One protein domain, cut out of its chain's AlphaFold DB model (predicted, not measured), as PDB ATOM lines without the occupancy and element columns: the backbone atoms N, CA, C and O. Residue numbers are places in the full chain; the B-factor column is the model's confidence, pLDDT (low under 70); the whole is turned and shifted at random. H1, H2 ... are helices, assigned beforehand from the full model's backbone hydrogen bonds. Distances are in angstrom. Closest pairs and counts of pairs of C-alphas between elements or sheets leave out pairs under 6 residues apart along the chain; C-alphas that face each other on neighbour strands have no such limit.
ATOM      1  N   LYS A 456      -1.508  10.909  40.289       71.36
ATOM      2  CA  LYS A 456      -1.112   9.569  39.825       71.36
ATOM      3  C   LYS A 456      -2.284   8.602  39.908       71.36
ATOM      4  O   LYS A 456      -3.142   8.758  40.780       71.36
ATOM      5  N   ALA A 457      -2.300   7.615  39.012       73.95
ATOM      6  CA  ALA A 457      -3.240   6.506  39.090       73.95
ATOM      7  C   ALA A 457      -3.117   5.824  40.460       73.95
ATOM      8  O   ALA A 457      -2.020   5.586  40.971       73.95
ATOM      9  N   THR A 458      -4.262   5.556  41.072       76.05
ATOM     10  CA  THR A 458      -4.379   4.920  42.390       76.05
ATOM     11  C   THR A 458      -4.156   3.418  42.291       76.05
ATOM     12  O   THR A 458      -3.637   2.794  43.217       76.05
ATOM     13  N   PHE A 459      -4.558   2.839  41.162       75.26
ATOM     14  CA  PHE A 459      -4.421   1.427  40.852       75.26
ATOM     15  C   PHE A 459      -3.461   1.255  39.674       75.26
ATOM     16  O   PHE A 459      -3.625   1.889  38.635       75.26
ATOM     17  N   VAL A 460      -2.475   0.375  39.830       63.91
ATOM     18  CA  VAL A 460      -1.608  -0.067  38.730       63.91
ATOM     19  C   VAL A 460      -2.279  -1.272  38.066       63.91
ATOM     20  O   VAL A 460      -2.762  -2.166  38.766       63.91
ATOM     21  N   ASP A 461      -2.353  -1.296  36.735       51.80
ATOM     22  CA  ASP A 461      -2.846  -2.465  35.995       51.80
ATOM     23  C   ASP A 461      -1.809  -3.598  36.172       51.80
ATOM     24  O   ASP A 461      -0.686  -3.490  35.687       51.80
ATOM     25  N   GLU A 462      -2.131  -4.677  36.897       39.60
ATOM     26  CA  GLU A 462      -1.220  -5.829  37.112       39.60
ATOM     27  C   GLU A 462      -1.042  -6.702  35.842       39.60
ATOM     28  O   GLU A 462      -0.857  -7.914  35.926       39.60
ATOM     29  N   PRO A 504      -5.196   5.869  49.182       40.72
ATOM     30  CA  PRO A 504      -4.340   7.006  49.483       40.72
ATOM     31  C   PRO A 504      -5.190   8.134  50.059       40.72
ATOM     32  O   PRO A 504      -6.280   8.397  49.539       40.72
ATOM     33  N   CYS A 505      -4.703   8.757  51.139       39.74
ATOM     34  CA  CYS A 505      -5.385   9.827  51.864       39.74
ATOM     35  C   CYS A 505      -6.119  10.746  50.879       39.74
ATOM     36  O   CYS A 505      -5.512  11.286  49.950       39.74
ATOM     37  N   VAL A 506      -7.440  10.857  51.035       43.99
ATOM     38  CA  VAL A 506      -8.269  11.780  50.258       43.99
ATOM     39  C   VAL A 506      -7.612  13.160  50.371       43.99
ATOM     40  O   VAL A 506      -7.437  13.626  51.498       43.99
ATOM     41  N   PRO A 507      -7.190  13.816  49.269       45.15
ATOM     42  CA  PRO A 507      -6.593  15.137  49.374       45.15
ATOM     43  C   PRO A 507      -7.538  16.038  50.158       45.15
ATOM     44  O   PRO A 507      -8.730  16.100  49.828       45.15
ATOM     45  N   THR A 508      -7.009  16.722  51.179       46.95
ATOM     46  CA  THR A 508      -7.797  17.488  52.163       46.95
ATOM     47  C   THR A 508      -8.782  18.468  51.540       46.95
ATOM     48  O   THR A 508      -9.688  18.900  52.220       46.95
ATOM     49  N   TYR A 509      -8.613  18.852  50.273       53.18
ATOM     50  CA  TYR A 509      -9.460  19.842  49.616       53.18
ATOM     51  C   TYR A 509     -10.564  19.276  48.720       53.18
ATOM     52  O   TYR A 509     -11.406  20.030  48.237       53.18
ATOM     53  N   SER A 510     -10.591  17.968  48.480       50.50
ATOM     54  CA  SER A 510     -11.643  17.367  47.655       50.50
ATOM     55  C   SER A 510     -13.012  17.318  48.322       50.50
ATOM     56  O   SER A 510     -14.024  17.290  47.625       50.50
ATOM     57  N   GLU A 511     -13.043  17.441  49.649       53.73
ATOM     58  CA  GLU A 511     -14.261  17.723  50.409       53.73
ATOM     59  C   GLU A 511     -14.936  19.035  49.963       53.73
ATOM     60  O   GLU A 511     -16.148  19.173  50.076       53.73
ATOM     61  N   PHE A 512     -14.192  19.992  49.389       56.88
ATOM     62  CA  PHE A 512     -14.727  21.300  48.999       56.88
ATOM     63  C   PHE A 512     -15.411  21.314  47.620       56.88
ATOM     64  O   PHE A 512     -16.083  22.293  47.285       56.88
ATOM     65  N   ILE A 513     -15.276  20.267  46.799       57.75
ATOM     66  CA  ILE A 513     -15.994  20.182  45.518       57.75
ATOM     67  C   ILE A 513     -17.372  19.572  45.789       57.75
ATOM     68  O   ILE A 513     -17.549  18.356  45.760       57.75
ATOM     69  N   GLY A 514     -18.366  20.422  46.050       52.18
ATOM     70  CA  GLY A 514     -19.741  19.969  46.251       52.18
ATOM     71  C   GLY A 514     -20.352  19.364  44.981       52.18
ATOM     72  O   GLY A 514     -20.092  19.828  43.869       52.18
ATOM     73  N   ALA A 515     -21.242  18.376  45.139       50.38
ATOM     74  CA  ALA A 515     -22.076  17.852  44.044       50.38
ATOM     75  C   ALA A 515     -22.936  18.946  43.368       50.38
ATOM     76  O   ALA A 515     -23.326  18.803  42.211       50.38
ATOM     77  N   HIS A 516     -23.162  20.050  44.088       52.52
ATOM     78  CA  HIS A 516     -23.858  21.272  43.665       52.52
ATOM     79  C   HIS A 516     -23.028  22.197  42.788       52.52
ATOM     80  O   HIS A 516     -23.499  23.278  42.441       52.52
ATOM     81  N   CYS A 517     -21.786  21.831  42.459       59.47
ATOM     82  CA  CYS A 517     -21.003  22.548  41.466       59.47
ATOM     83  C   CYS A 517     -21.707  22.425  40.108       59.47
ATOM     84  O   CYS A 517     -21.437  21.531  39.301       59.47
ATOM     85  N   SER A 518     -22.655  23.326  39.860       53.07
ATOM     86  CA  SER A 518     -23.211  23.529  38.545       53.07
ATOM     87  C   SER A 518     -22.084  24.113  37.701       53.07
ATOM     88  O   SER A 518     -21.639  25.240  37.896       53.07
ATOM     89  N   ARG A 519     -21.649  23.370  36.684       55.98
ATOM     90  CA  ARG A 519     -20.946  23.954  35.528       55.98
ATOM     91  C   ARG A 519     -21.861  24.900  34.721       55.98
ATOM     92  O   ARG A 519     -21.591  25.157  33.558       55.98
ATOM     93  N   GLY A 520     -22.974  25.342  35.313       40.87
ATOM     94  CA  GLY A 520     -24.012  26.143  34.687       40.87
ATOM     95  C   GLY A 520     -23.560  27.589  34.629       40.87
ATOM     96  O   GLY A 520     -23.652  28.295  35.630       40.87
ATOM     97  N   ASP A 521     -23.075  27.944  33.443       44.32
ATOM     98  CA  ASP A 521     -22.752  29.269  32.913       44.32
ATOM     99  C   ASP A 521     -21.471  29.894  33.479       44.32
ATOM    100  O   ASP A 521     -21.436  30.994  34.015       44.32
ATOM    101  N   VAL A 522     -20.413  29.093  33.297       49.93
ATOM    102  CA  VAL A 522     -18.981  29.368  33.455       49.93
ATOM    103  C   VAL A 522     -18.625  29.898  34.835       49.93
ATOM    104  O   VAL A 522     -18.413  31.083  35.051       49.93
ATOM    105  N   CYS A 523     -18.511  28.997  35.817       58.62
ATOM    106  CA  CYS A 523     -17.790  29.363  37.031       58.62
ATOM    107  C   CYS A 523     -16.408  29.896  36.594       58.62
ATOM    108  O   CYS A 523     -15.642  29.095  36.056       58.62
ATOM    109  N   PRO A 524     -16.068  31.183  36.820       55.77
ATOM    110  CA  PRO A 524     -14.826  31.759  36.298       55.77
ATOM    111  C   PRO A 524     -13.626  30.982  36.842       55.77
ATOM    112  O   PRO A 524     -12.737  30.593  36.112       55.77
ATOM    113  N   PHE A 525     -13.701  30.537  38.097       62.05
ATOM    114  CA  PHE A 525     -12.714  29.645  38.710       62.05
ATOM    115  C   PHE A 525     -12.518  28.291  38.027       62.05
ATOM    116  O   PHE A 525     -11.467  27.680  38.186       62.05
ATOM    117  N   PHE A 526     -13.538  27.768  37.351       58.26
ATOM    118  CA  PHE A 526     -13.403  26.557  36.549       58.26
ATOM    119  C   PHE A 526     -12.821  26.874  35.169       58.26
ATOM    120  O   PHE A 526     -11.899  26.174  34.762       58.26
ATOM    121  N   ALA A 527     -13.313  27.923  34.498       53.57
ATOM    122  CA  ALA A 527     -12.757  28.388  33.222       53.57
ATOM    123  C   ALA A 527     -11.261  28.721  33.329       53.57
ATOM    124  O   ALA A 527     -10.469  28.237  32.529       53.57
ATOM    125  N   GLU A 528     -10.860  29.415  34.395       55.21
ATOM    126  CA  GLU A 528      -9.469  29.782  34.688       55.21
ATOM    127  C   GLU A 528      -8.596  28.595  35.147       55.21
ATOM    128  O   GLU A 528      -7.426  28.760  35.489       55.21
ATOM    129  N   GLY A 529      -9.147  27.375  35.223       58.14
ATOM    130  CA  GLY A 529      -8.421  26.196  35.711       58.14
ATOM    131  C   GLY A 529      -8.012  26.297  37.182       58.14
ATOM    132  O   GLY A 529      -7.087  25.625  37.625       58.14
ATOM    133  N   LEU A 530      -8.686  27.142  37.965       63.84
ATOM    134  CA  LEU A 530      -8.333  27.358  39.361       63.84
ATOM    135  C   LEU A 530      -8.905  26.273  40.274       63.84
ATOM    136  O   LEU A 530      -8.328  26.020  41.325       63.84
ATOM    137  N   CYS A 531     -10.046  25.655  39.945       67.31
ATOM    138  CA  CYS A 531     -10.809  24.809  40.878       67.31
ATOM    139  C   CYS A 531     -10.733  23.289  40.663       67.31
ATOM    140  O   CYS A 531     -11.041  22.564  41.608       67.31
ATOM    141  N   LEU A 532     -10.362  22.813  39.470       66.72
ATOM    142  CA  LEU A 532     -10.100  21.404  39.137       66.72
ATOM    143  C   LEU A 532      -8.599  21.228  38.867       66.72
ATOM    144  O   LEU A 532      -7.940  22.231  38.597       66.72
ATOM    145  N   PRO A 533      -8.052  19.999  38.958       64.82
ATOM    146  CA  PRO A 533      -6.663  19.803  38.587       64.82
ATOM    147  C   PRO A 533      -6.488  20.205  37.124       64.82
ATOM    148  O   PRO A 533      -7.407  19.996  36.322       64.82
ATOM    149  N   ASN A 534      -5.330  20.769  36.780       66.67
ATOM    150  CA  ASN A 534      -5.035  21.040  35.382       66.67
ATOM    151  C   ASN A 534      -5.084  19.719  34.608       66.67
ATOM    152  O   ASN A 534      -4.592  18.681  35.056       66.67
ATOM    153  N   LYS A 535      -5.728  19.760  33.447       70.66
ATOM    154  CA  LYS A 535      -5.608  18.684  32.473       70.66
ATOM    155  C   LYS A 535      -4.166  18.643  31.982       70.66
ATOM    156  O   LYS A 535      -3.558  19.695  31.810       70.66
ATOM    157  N   PHE A 536      -3.660  17.452  31.689       74.15
ATOM    158  CA  PHE A 536      -2.476  17.369  30.841       74.15
ATOM    159  C   PHE A 536      -2.807  17.959  29.468       74.15
ATOM    160  O   PHE A 536      -3.909  17.724  28.954       74.15
ATOM    161  N   ASP A 537      -1.863  18.700  28.892       69.48
ATOM    162  CA  ASP A 537      -2.012  19.284  27.556       69.48
ATOM    163  C   ASP A 537      -2.092  18.189  26.480       69.48
ATOM    164  O   ASP A 537      -2.972  18.225  25.620       69.48
ATOM    165  N   GLU A 538      -1.268  17.141  26.607       75.65
ATOM    166  CA  GLU A 538      -1.262  15.962  25.733       75.65
ATOM    167  C   GLU A 538      -1.580  14.666  26.510       75.65
ATOM    168  O   GLU A 538      -0.680  13.881  26.827       75.65
ATOM    169  N   PRO A 539      -2.859  14.374  26.822       78.92
ATOM    170  CA  PRO A 539      -3.226  13.151  27.542       78.92
ATOM    171  C   PRO A 539      -2.883  11.859  26.801       78.92
ATOM    172  O   PRO A 539      -2.680  10.831  27.438       78.92
ATOM    173  N   ILE A 540      -2.807  11.893  25.468       84.09
ATOM    174  CA  ILE A 540      -2.345  10.752  24.664       84.09
ATOM    175  C   ILE A 540      -0.896  10.408  25.005       84.09
ATOM    176  O   ILE A 540      -0.576   9.239  25.217       84.09
ATOM    177  N   ARG A 541      -0.033  11.426  25.098       83.15
ATOM    178  CA  ARG A 541       1.389  11.258  25.407       83.15
ATOM    179  C   ARG A 541       1.600  10.810  26.847       83.15
ATOM    180  O   ARG A 541       2.392   9.906  27.087       83.15
ATOM    181  N   GLN A 542       0.847  11.391  27.782       82.51
ATOM    182  CA  GLN A 542       0.863  10.985  29.191       82.51
ATOM    183  C   GLN A 542       0.178   9.629  29.441       82.51
ATOM    184  O   GLN A 542       0.293   9.076  30.532       82.51
ATOM    185  N   ARG A 543      -0.550   9.089  28.449       86.37
ATOM    186  CA  ARG A 543      -1.378   7.870  28.543       86.37
ATOM    187  C   ARG A 543      -2.355   7.860  29.725       86.37
ATOM    188  O   ARG A 543      -2.808   6.806  30.180       86.37
ATOM    189  N   ASP A 544      -2.685   9.039  30.236       86.04
ATOM    190  CA  ASP A 544      -3.615   9.232  31.337       86.04
ATOM    191  C   ASP A 544      -4.102  10.685  31.380       86.04
ATOM    192  O   ASP A 544      -3.562  11.576  30.724       86.04
ATOM    193  N   ASN A 545      -5.160  10.928  32.149       84.59
ATOM    194  CA  ASN A 545      -5.599  12.262  32.551       84.59
ATOM    195  C   ASN A 545      -6.391  12.172  33.862       84.59
ATOM    196  O   ASN A 545      -6.777  11.088  34.292       84.59
ATOM    197  N   HIS A 546      -6.686  13.292  34.516       83.99
ATOM    198  CA  HIS A 546      -7.503  13.273  35.731       83.99
ATOM    199  C   HIS A 546      -8.949  12.831  35.425       83.99
ATOM    200  O   HIS A 546      -9.507  13.140  34.366       83.99
ATOM    201  N   LEU A 547      -9.619  12.163  36.371       85.71
ATOM    202  CA  LEU A 547     -10.943  11.553  36.142       85.71
ATOM    203  C   LEU A 547     -12.036  12.551  35.734       85.71
ATOM    204  O   LEU A 547     -13.044  12.178  35.128       85.71
ATOM    205  N   PHE A 548     -11.867  13.843  36.050       80.46
ATOM    206  CA  PHE A 548     -12.854  14.856  35.667       80.46
ATOM    207  C   PHE A 548     -12.873  15.143  34.157       80.46
ATOM    208  O   PHE A 548     -13.829  15.781  33.695       80.46
ATOM    209  N   THR A 549     -11.907  14.622  33.393       82.37
ATOM    210  CA  THR A 549     -11.900  14.640  31.921       82.37
ATOM    211  C   THR A 549     -12.818  13.599  31.283       82.37
ATOM    212  O   THR A 549     -13.198  13.773  30.132       82.37
ATOM    213  N   VAL A 550     -13.270  12.573  32.024       87.21
ATOM    214  CA  VAL A 550     -14.151  11.527  31.473       87.21
ATOM    215  C   VAL A 550     -15.438  12.155  30.904       87.21
ATOM    216  O   VAL A 550     -16.187  12.803  31.650       87.21
ATOM    217  N   PRO A 551     -15.739  11.990  29.607       83.94
ATOM    218  CA  PRO A 551     -16.831  12.696  28.952       83.94
ATOM    219  C   PRO A 551     -18.202  12.209  29.419       83.94
ATOM    220  O   PRO A 551     -18.364  11.106  29.949       83.94
ATOM    221  N   SER A 552     -19.213  13.060  29.232       80.74
ATOM    222  CA  SER A 552     -20.637  12.741  29.447       80.74
ATOM    223  C   SER A 552     -20.984  12.144  30.822       80.74
ATOM    224  O   SER A 552     -22.031  11.525  30.986       80.74
ATOM    225  N   THR A 553     -20.112  12.302  31.820       80.01
ATOM    226  CA  THR A 553     -20.353  11.858  33.196       80.01
ATOM    227  C   THR A 553     -20.662  13.075  34.055       80.01
ATOM    228  O   THR A 553     -19.890  14.039  34.065       80.01
ATOM    229  N   ALA A 554     -21.784  13.019  34.775       75.69
ATOM    230  CA  ALA A 554     -22.199  14.072  35.694       75.69
ATOM    231  C   ALA A 554     -21.101  14.379  36.724       75.69
ATOM    232  O   ALA A 554     -20.411  13.472  37.199       75.69
ATOM    233  N   VAL A 555     -20.959  15.657  37.089       72.30
ATOM    234  CA  VAL A 555     -19.964  16.097  38.079       72.30
ATOM    235  C   VAL A 555     -20.184  15.391  39.414       72.30
ATOM    236  O   VAL A 555     -19.226  14.882  39.969       72.30
ATOM    237  N   SER A 556     -21.432  15.226  39.858       69.37
ATOM    238  CA  SER A 556     -21.777  14.470  41.073       69.37
ATOM    239  C   SER A 556     -21.211  13.045  41.082       69.37
ATOM    240  O   SER A 556     -20.634  12.600  42.076       69.37
ATOM    241  N   ARG A 557     -21.303  12.334  39.951       78.34
ATOM    242  CA  ARG A 557     -20.750  10.982  39.801       78.34
ATOM    243  C   ARG A 557     -19.221  10.991  39.811       78.34
ATOM    244  O   ARG A 557     -18.626  10.144  40.466       78.34
ATOM    245  N   LYS A 558     -18.591  11.968  39.153       81.94
ATOM    246  CA  LYS A 558     -17.131  12.168  39.199       81.94
ATOM    247  C   LYS A 558     -16.643  12.493  40.611       81.94
ATOM    248  O   LYS A 558     -15.654  11.923  41.046       81.94
ATOM    249  N   THR A 559     -17.361  13.340  41.345       74.00
ATOM    250  CA  THR A 559     -17.088  13.640  42.756       74.00
ATOM    251  C   THR A 559     -17.230  12.387  43.615       74.00
ATOM    252  O   THR A 559     -16.382  12.133  44.458       74.00
ATOM    253  N   THR A 560     -18.237  11.546  43.362       78.47
ATOM    254  CA  THR A 560     -18.392  10.261  44.067       78.47
ATOM    255  C   THR A 560     -17.201   9.335  43.810       78.47
ATOM    256  O   THR A 560     -16.634   8.792  44.751       78.47
ATOM    257  N   TRP A 561     -16.774   9.189  42.552       83.22
ATOM    258  CA  TRP A 561     -15.561   8.439  42.202       83.22
ATOM    259  C   TRP A 561     -14.316   9.012  42.872       83.22
ATOM    260  O   TRP A 561     -13.483   8.274  43.391       83.22
ATOM    261  N   TRP A 562     -14.217  10.334  42.916       77.09
ATOM    262  CA  TRP A 562     -13.123  11.013  43.584       77.09
ATOM    263  C   TRP A 562     -13.088  10.705  45.091       77.09
ATOM    264  O   TRP A 562     -12.030  10.366  45.628       77.09
ATOM    265  N   LEU A 563     -14.245  10.745  45.766       71.74
ATOM    266  CA  LEU A 563     -14.399  10.355  47.175       71.74
ATOM    267  C   LEU A 563     -14.073   8.872  47.409       71.74
ATOM    268  O   LEU A 563     -13.514   8.524  48.443       71.74
ATOM    269  N   GLN A 564     -14.355   8.006  46.432       79.34
ATOM    270  CA  GLN A 564     -13.979   6.585  46.445       79.34
ATOM    271  C   GLN A 564     -12.476   6.341  46.234       79.34
ATOM    272  O   GLN A 564     -12.032   5.196  46.257       79.34
ATOM    273  N   GLY A 565     -11.687   7.396  46.029       78.80
ATOM    274  CA  GLY A 565     -10.242   7.295  45.868       78.80
ATOM    275  C   GLY A 565      -9.761   7.272  44.424       78.80
ATOM    276  O   GLY A 565      -8.557   7.313  44.230       78.80
ATOM    277  N   LEU A 566     -10.644   7.268  43.421       84.83
ATOM    278  CA  LEU A 566     -10.222   7.337  42.021       84.83
ATOM    279  C   LEU A 566      -9.601   8.716  41.756       84.83
ATOM    280  O   LEU A 566     -10.073   9.733  42.282       84.83
ATOM    281  N   ARG A 567      -8.544   8.769  40.944       82.86
ATOM    282  CA  ARG A 567      -7.832  10.009  40.594       82.86
ATOM    283  C   ARG A 567      -7.780  10.222  39.092       82.86
ATOM    284  O   ARG A 567      -8.049  11.337  38.637       82.86
ATOM    285  N   THR A 568      -7.512   9.168  38.327       87.98
ATOM    286  CA  THR A 568      -7.231   9.283  36.892       87.98
ATOM    287  C   THR A 568      -8.191   8.485  36.008       87.98
ATOM    288  O   THR A 568      -9.099   7.802  36.486       87.98
ATOM    289  N   VAL A 569      -8.039   8.618  34.690       89.87
ATOM    290  CA  VAL A 569      -8.805   7.876  33.682       89.87
ATOM    291  C   VAL A 569      -8.452   6.387  33.740       89.87
ATOM    292  O   VAL A 569      -9.353   5.553  33.613       89.87
ATOM    293  N   GLN A 570      -7.191   6.046  34.025       90.83
ATOM    294  CA  GLN A 570      -6.765   4.661  34.263       90.83
ATOM    295  C   GLN A 570      -7.509   4.012  35.441       90.83
ATOM    296  O   GLN A 570      -7.998   2.889  35.306       90.83
ATOM    297  N   ASP A 571      -7.709   4.732  36.551       90.80
ATOM    298  CA  ASP A 571      -8.484   4.221  37.694       90.80
ATOM    299  C   ASP A 571      -9.932   3.885  37.304       90.80
ATOM    300  O   ASP A 571     -10.500   2.877  37.737       90.80
ATOM    301  N   VAL A 572     -10.542   4.722  36.459       91.20
ATOM    302  CA  VAL A 572     -11.904   4.502  35.953       91.20
ATOM    303  C   VAL A 572     -11.953   3.266  35.052       91.20
ATOM    304  O   VAL A 572     -12.890   2.471  35.168       91.20
ATOM    305  N   LEU A 573     -10.947   3.061  34.191       93.13
ATOM    306  CA  LEU A 573     -10.844   1.857  33.359       93.13
ATOM    307  C   LEU A 573     -10.699   0.595  34.209       93.13
ATOM    308  O   LEU A 573     -11.384  -0.397  33.960       93.13
ATOM    309  N   TYR A 574      -9.833   0.642  35.220       92.21
ATOM    310  CA  TYR A 574      -9.602  -0.460  36.148       92.21
ATOM    311  C   TYR A 574     -10.898  -0.879  36.857       92.21
ATOM    312  O   TYR A 574     -11.248  -2.060  36.895       92.21
ATOM    313  N   GLN A 575     -11.670   0.091  37.355       91.14
ATOM    314  CA  GLN A 575     -12.957  -0.178  38.004       91.14
ATOM    315  C   GLN A 575     -14.040  -0.651  37.022       91.14
ATOM    316  O   GLN A 575     -14.889  -1.465  37.391       91.14
ATOM    317  N   TYR A 576     -14.005  -0.195  35.764       92.91
ATOM    318  CA  TYR A 576     -14.869  -0.719  34.705       92.91
ATOM    319  C   TYR A 576     -14.563  -2.194  34.403       92.91
ATOM    320  O   TYR A 576     -15.485  -3.008  34.393       92.91
ATOM    321  N   LYS A 577     -13.282  -2.569  34.251       92.20
ATOM    322  CA  LYS A 577     -12.854  -3.967  34.033       92.20
ATOM    323  C   LYS A 577     -13.313  -4.900  35.165       92.20
ATOM    324  O   LYS A 577     -13.627  -6.057  34.915       92.20
ATOM    325  N   LYS A 578     -13.403  -4.394  36.400       90.45
ATOM    326  CA  LYS A 578     -13.933  -5.130  37.564       90.45
ATOM    327  C   LYS A 578     -15.463  -5.178  37.660       90.45
ATOM    328  O   LYS A 578     -15.984  -5.800  38.581       90.45
ATOM    329  N   GLY A 579     -16.188  -4.496  36.774       87.86
ATOM    330  CA  GLY A 579     -17.648  -4.384  36.831       87.86
ATOM    331  C   GLY A 579     -18.176  -3.471  37.946       87.86
ATOM    332  O   GLY A 579     -19.378  -3.456  38.203       87.86
ATOM    333  N   ALA A 580     -17.312  -2.694  38.611       86.85
ATOM    334  CA  ALA A 580     -17.716  -1.748  39.655       86.85
ATOM    335  C   ALA A 580     -18.275  -0.437  39.073       86.85
ATOM    336  O   ALA A 580     -19.053   0.266  39.722       86.85
ATOM    337  N   VAL A 581     -17.891  -0.098  37.839       87.14
ATOM    338  CA  VAL A 581     -18.326   1.112  37.136       87.14
ATOM    339  C   VAL A 581     -18.893   0.746  35.769       87.14
ATOM    340  O   VAL A 581     -18.244   0.068  34.989       87.14
ATOM    341  N   ASN A 582     -20.077   1.269  35.444       90.40
ATOM    342  CA  ASN A 582     -20.668   1.152  34.107       90.40
ATOM    343  C   ASN A 582     -20.364   2.396  33.261       90.40
ATOM    344  O   ASN A 582     -20.673   3.513  33.692       90.40
ATOM    345  N   LEU A 583     -19.816   2.200  32.061       91.44
ATOM    346  CA  LEU A 583     -19.504   3.254  31.090       91.44
ATOM    347  C   LEU A 583     -20.328   3.071  29.811       91.44
ATOM    348  O   LEU A 583     -20.595   1.947  29.390       91.44
ATOM    349  N   THR A 584     -20.718   4.174  29.173       91.26
ATOM    350  CA  THR A 584     -21.329   4.143  27.835       91.26
ATOM    351  C   THR A 584     -20.279   3.831  26.765       91.26
ATOM    352  O   THR A 584     -19.086   4.018  26.989       91.26
ATOM    353  N   ALA A 585     -20.696   3.400  25.570       90.38
ATOM    354  CA  ALA A 585     -19.750   3.080  24.496       90.38
ATOM    355  C   ALA A 585     -18.797   4.249  24.131       90.38
ATOM    356  O   ALA A 585     -17.595   4.000  24.025       90.38
ATOM    357  N   PRO A 586     -19.249   5.519  24.015       90.27
ATOM    358  CA  PRO A 586     -18.336   6.652  23.818       90.27
ATOM    359  C   PRO A 586     -17.373   6.880  24.991       90.27
ATOM    360  O   PRO A 586     -16.204   7.181  24.767       90.27
ATOM    361  N   GLN A 587     -17.837   6.706  26.234       91.89
ATOM    362  CA  GLN A 587     -16.984   6.825  27.424       91.89
ATOM    363  C   GLN A 587     -15.909   5.748  27.442       91.89
ATOM    364  O   GLN A 587     -14.745   6.048  27.678       91.89
ATOM    365  N   LEU A 588     -16.285   4.503  27.154       93.21
ATOM    366  CA  LEU A 588     -15.347   3.396  27.097       93.21
ATOM    367  C   LEU A 588     -14.310   3.596  25.989       93.21
ATOM    368  O   LEU A 588     -13.129   3.369  26.238       93.21
ATOM    369  N   ARG A 589     -14.722   4.061  24.799       92.45
ATOM    370  CA  ARG A 589     -13.784   4.421  23.721       92.45
ATOM    371  C   ARG A 589     -12.799   5.486  24.186       92.45
ATOM    372  O   ARG A 589     -11.603   5.283  24.054       92.45
ATOM    373  N   TYR A 590     -13.280   6.569  24.791       92.66
ATOM    374  CA  TYR A 590     -12.414   7.624  25.316       92.66
ATOM    375  C   TYR A 590     -11.389   7.101  26.331       92.66
ATOM    376  O   TYR A 590     -10.194   7.341  26.187       92.66
ATOM    377  N   VAL A 591     -11.856   6.352  27.333       93.42
ATOM    378  CA  VAL A 591     -11.007   5.811  28.401       93.42
ATOM    379  C   VAL A 591      -9.964   4.844  27.825       93.42
ATOM    380  O   VAL A 591      -8.782   4.986  28.119       93.42
ATOM    381  N   LYS A 592     -10.371   3.913  26.947       94.14
ATOM    382  CA  LYS A 592      -9.449   2.985  26.267       94.14
ATOM    383  C   LYS A 592      -8.407   3.722  25.422       94.14
ATOM    384  O   LYS A 592      -7.242   3.349  25.442       94.14
ATOM    385  N   ALA A 593      -8.829   4.751  24.692       92.60
ATOM    386  CA  ALA A 593      -7.971   5.521  23.800       92.60
ATOM    387  C   ALA A 593      -6.890   6.299  24.563       92.60
ATOM    388  O   ALA A 593      -5.723   6.237  24.187       92.60
ATOM    389  N   ILE A 594      -7.249   6.947  25.682       91.42
ATOM    390  CA  ILE A 594      -6.269   7.597  26.569       91.42
ATOM    391  C   ILE A 594      -5.285   6.586  27.128       91.42
ATOM    392  O   ILE A 594      -4.084   6.774  26.973       91.42
ATOM    393  N   THR A 595      -5.779   5.518  27.760       91.56
ATOM    394  CA  THR A 595      -4.900   4.557  28.436       91.56
ATOM    395  C   THR A 595      -3.941   3.870  27.461       91.56
ATOM    396  O   THR A 595      -2.806   3.582  27.820       91.56
ATOM    397  N   ALA A 596      -4.366   3.651  26.214       91.66
ATOM    398  CA  ALA A 596      -3.508   3.104  25.164       91.66
ATOM    399  C   ALA A 596      -2.596   4.148  24.490       91.66
ATOM    400  O   ALA A 596      -1.654   3.761  23.803       91.66
ATOM    401  N   GLY A 597      -2.871   5.449  24.642       90.89
ATOM    402  CA  GLY A 597      -2.221   6.508  23.866       90.89
ATOM    403  C   GLY A 597      -2.548   6.445  22.368       90.89
ATOM    404  O   GLY A 597      -1.674   6.683  21.542       90.89
ATOM    405  N   LYS A 598      -3.788   6.087  22.011       93.55
ATOM    406  CA  LYS A 598      -4.241   5.846  20.627       93.55
ATOM    407  C   LYS A 598      -5.508   6.628  20.287       93.55
ATOM    408  O   LYS A 598      -6.170   7.160  21.175       93.55
TER     409      LYS A 598
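This is residues 456 to 462 and 504 to 598 of the 967 residues of the protein "DUF2779 domain-containing protein" of Trypanosoma brucei brucei (strain 927/4 GUTat10.1) (UniProt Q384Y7). With little regular structure, this is mostly loops: H4 and H5 pack steeply together towards one end, with H2 at the end of H5, while H1 sits among loops at the other end and H3 lies between. The 102 printed residues have five named helices, H1 to H5 (38 residues), and no named strand: all helix. It is compact, radius of gyration of the C-alphas 13.4 A, spanning 37 by 26 by 24 A.

Start at H5, residues 585 to 596. It touches H4, residues 569 to 577, at a steep tilt of 61 degrees, opposite ways; the closest C-alphas, of Val 569 and Val 591, are 6.1 A apart. Its residues 593 to 596 alone touch H2, residues 539 to 542, closest at C-alphas 540 and 594, 5.4 A. H3, residues 555 to 563, and H1, residues 524 to 527, touch no helix. Every O i to N i+4 pair is within hydrogen-bond range in H3, H4 and H5; H1 and H2 are too short for one.

Find C-alpha 585 at (-19.750, 3.080, 24.496); H5 runs 16.3 A to C-alpha 596 at (-3.508, 3.104, 25.164). H4 spans 12.5 A, H3 12.1 A.

Residues 463 to 503 are cut out, C-alphas 462 and 504 standing 18.1 A apart. Links H1 to H2 and H2 to H3 are long. Residues 504 to 534 are under pLDDT 70.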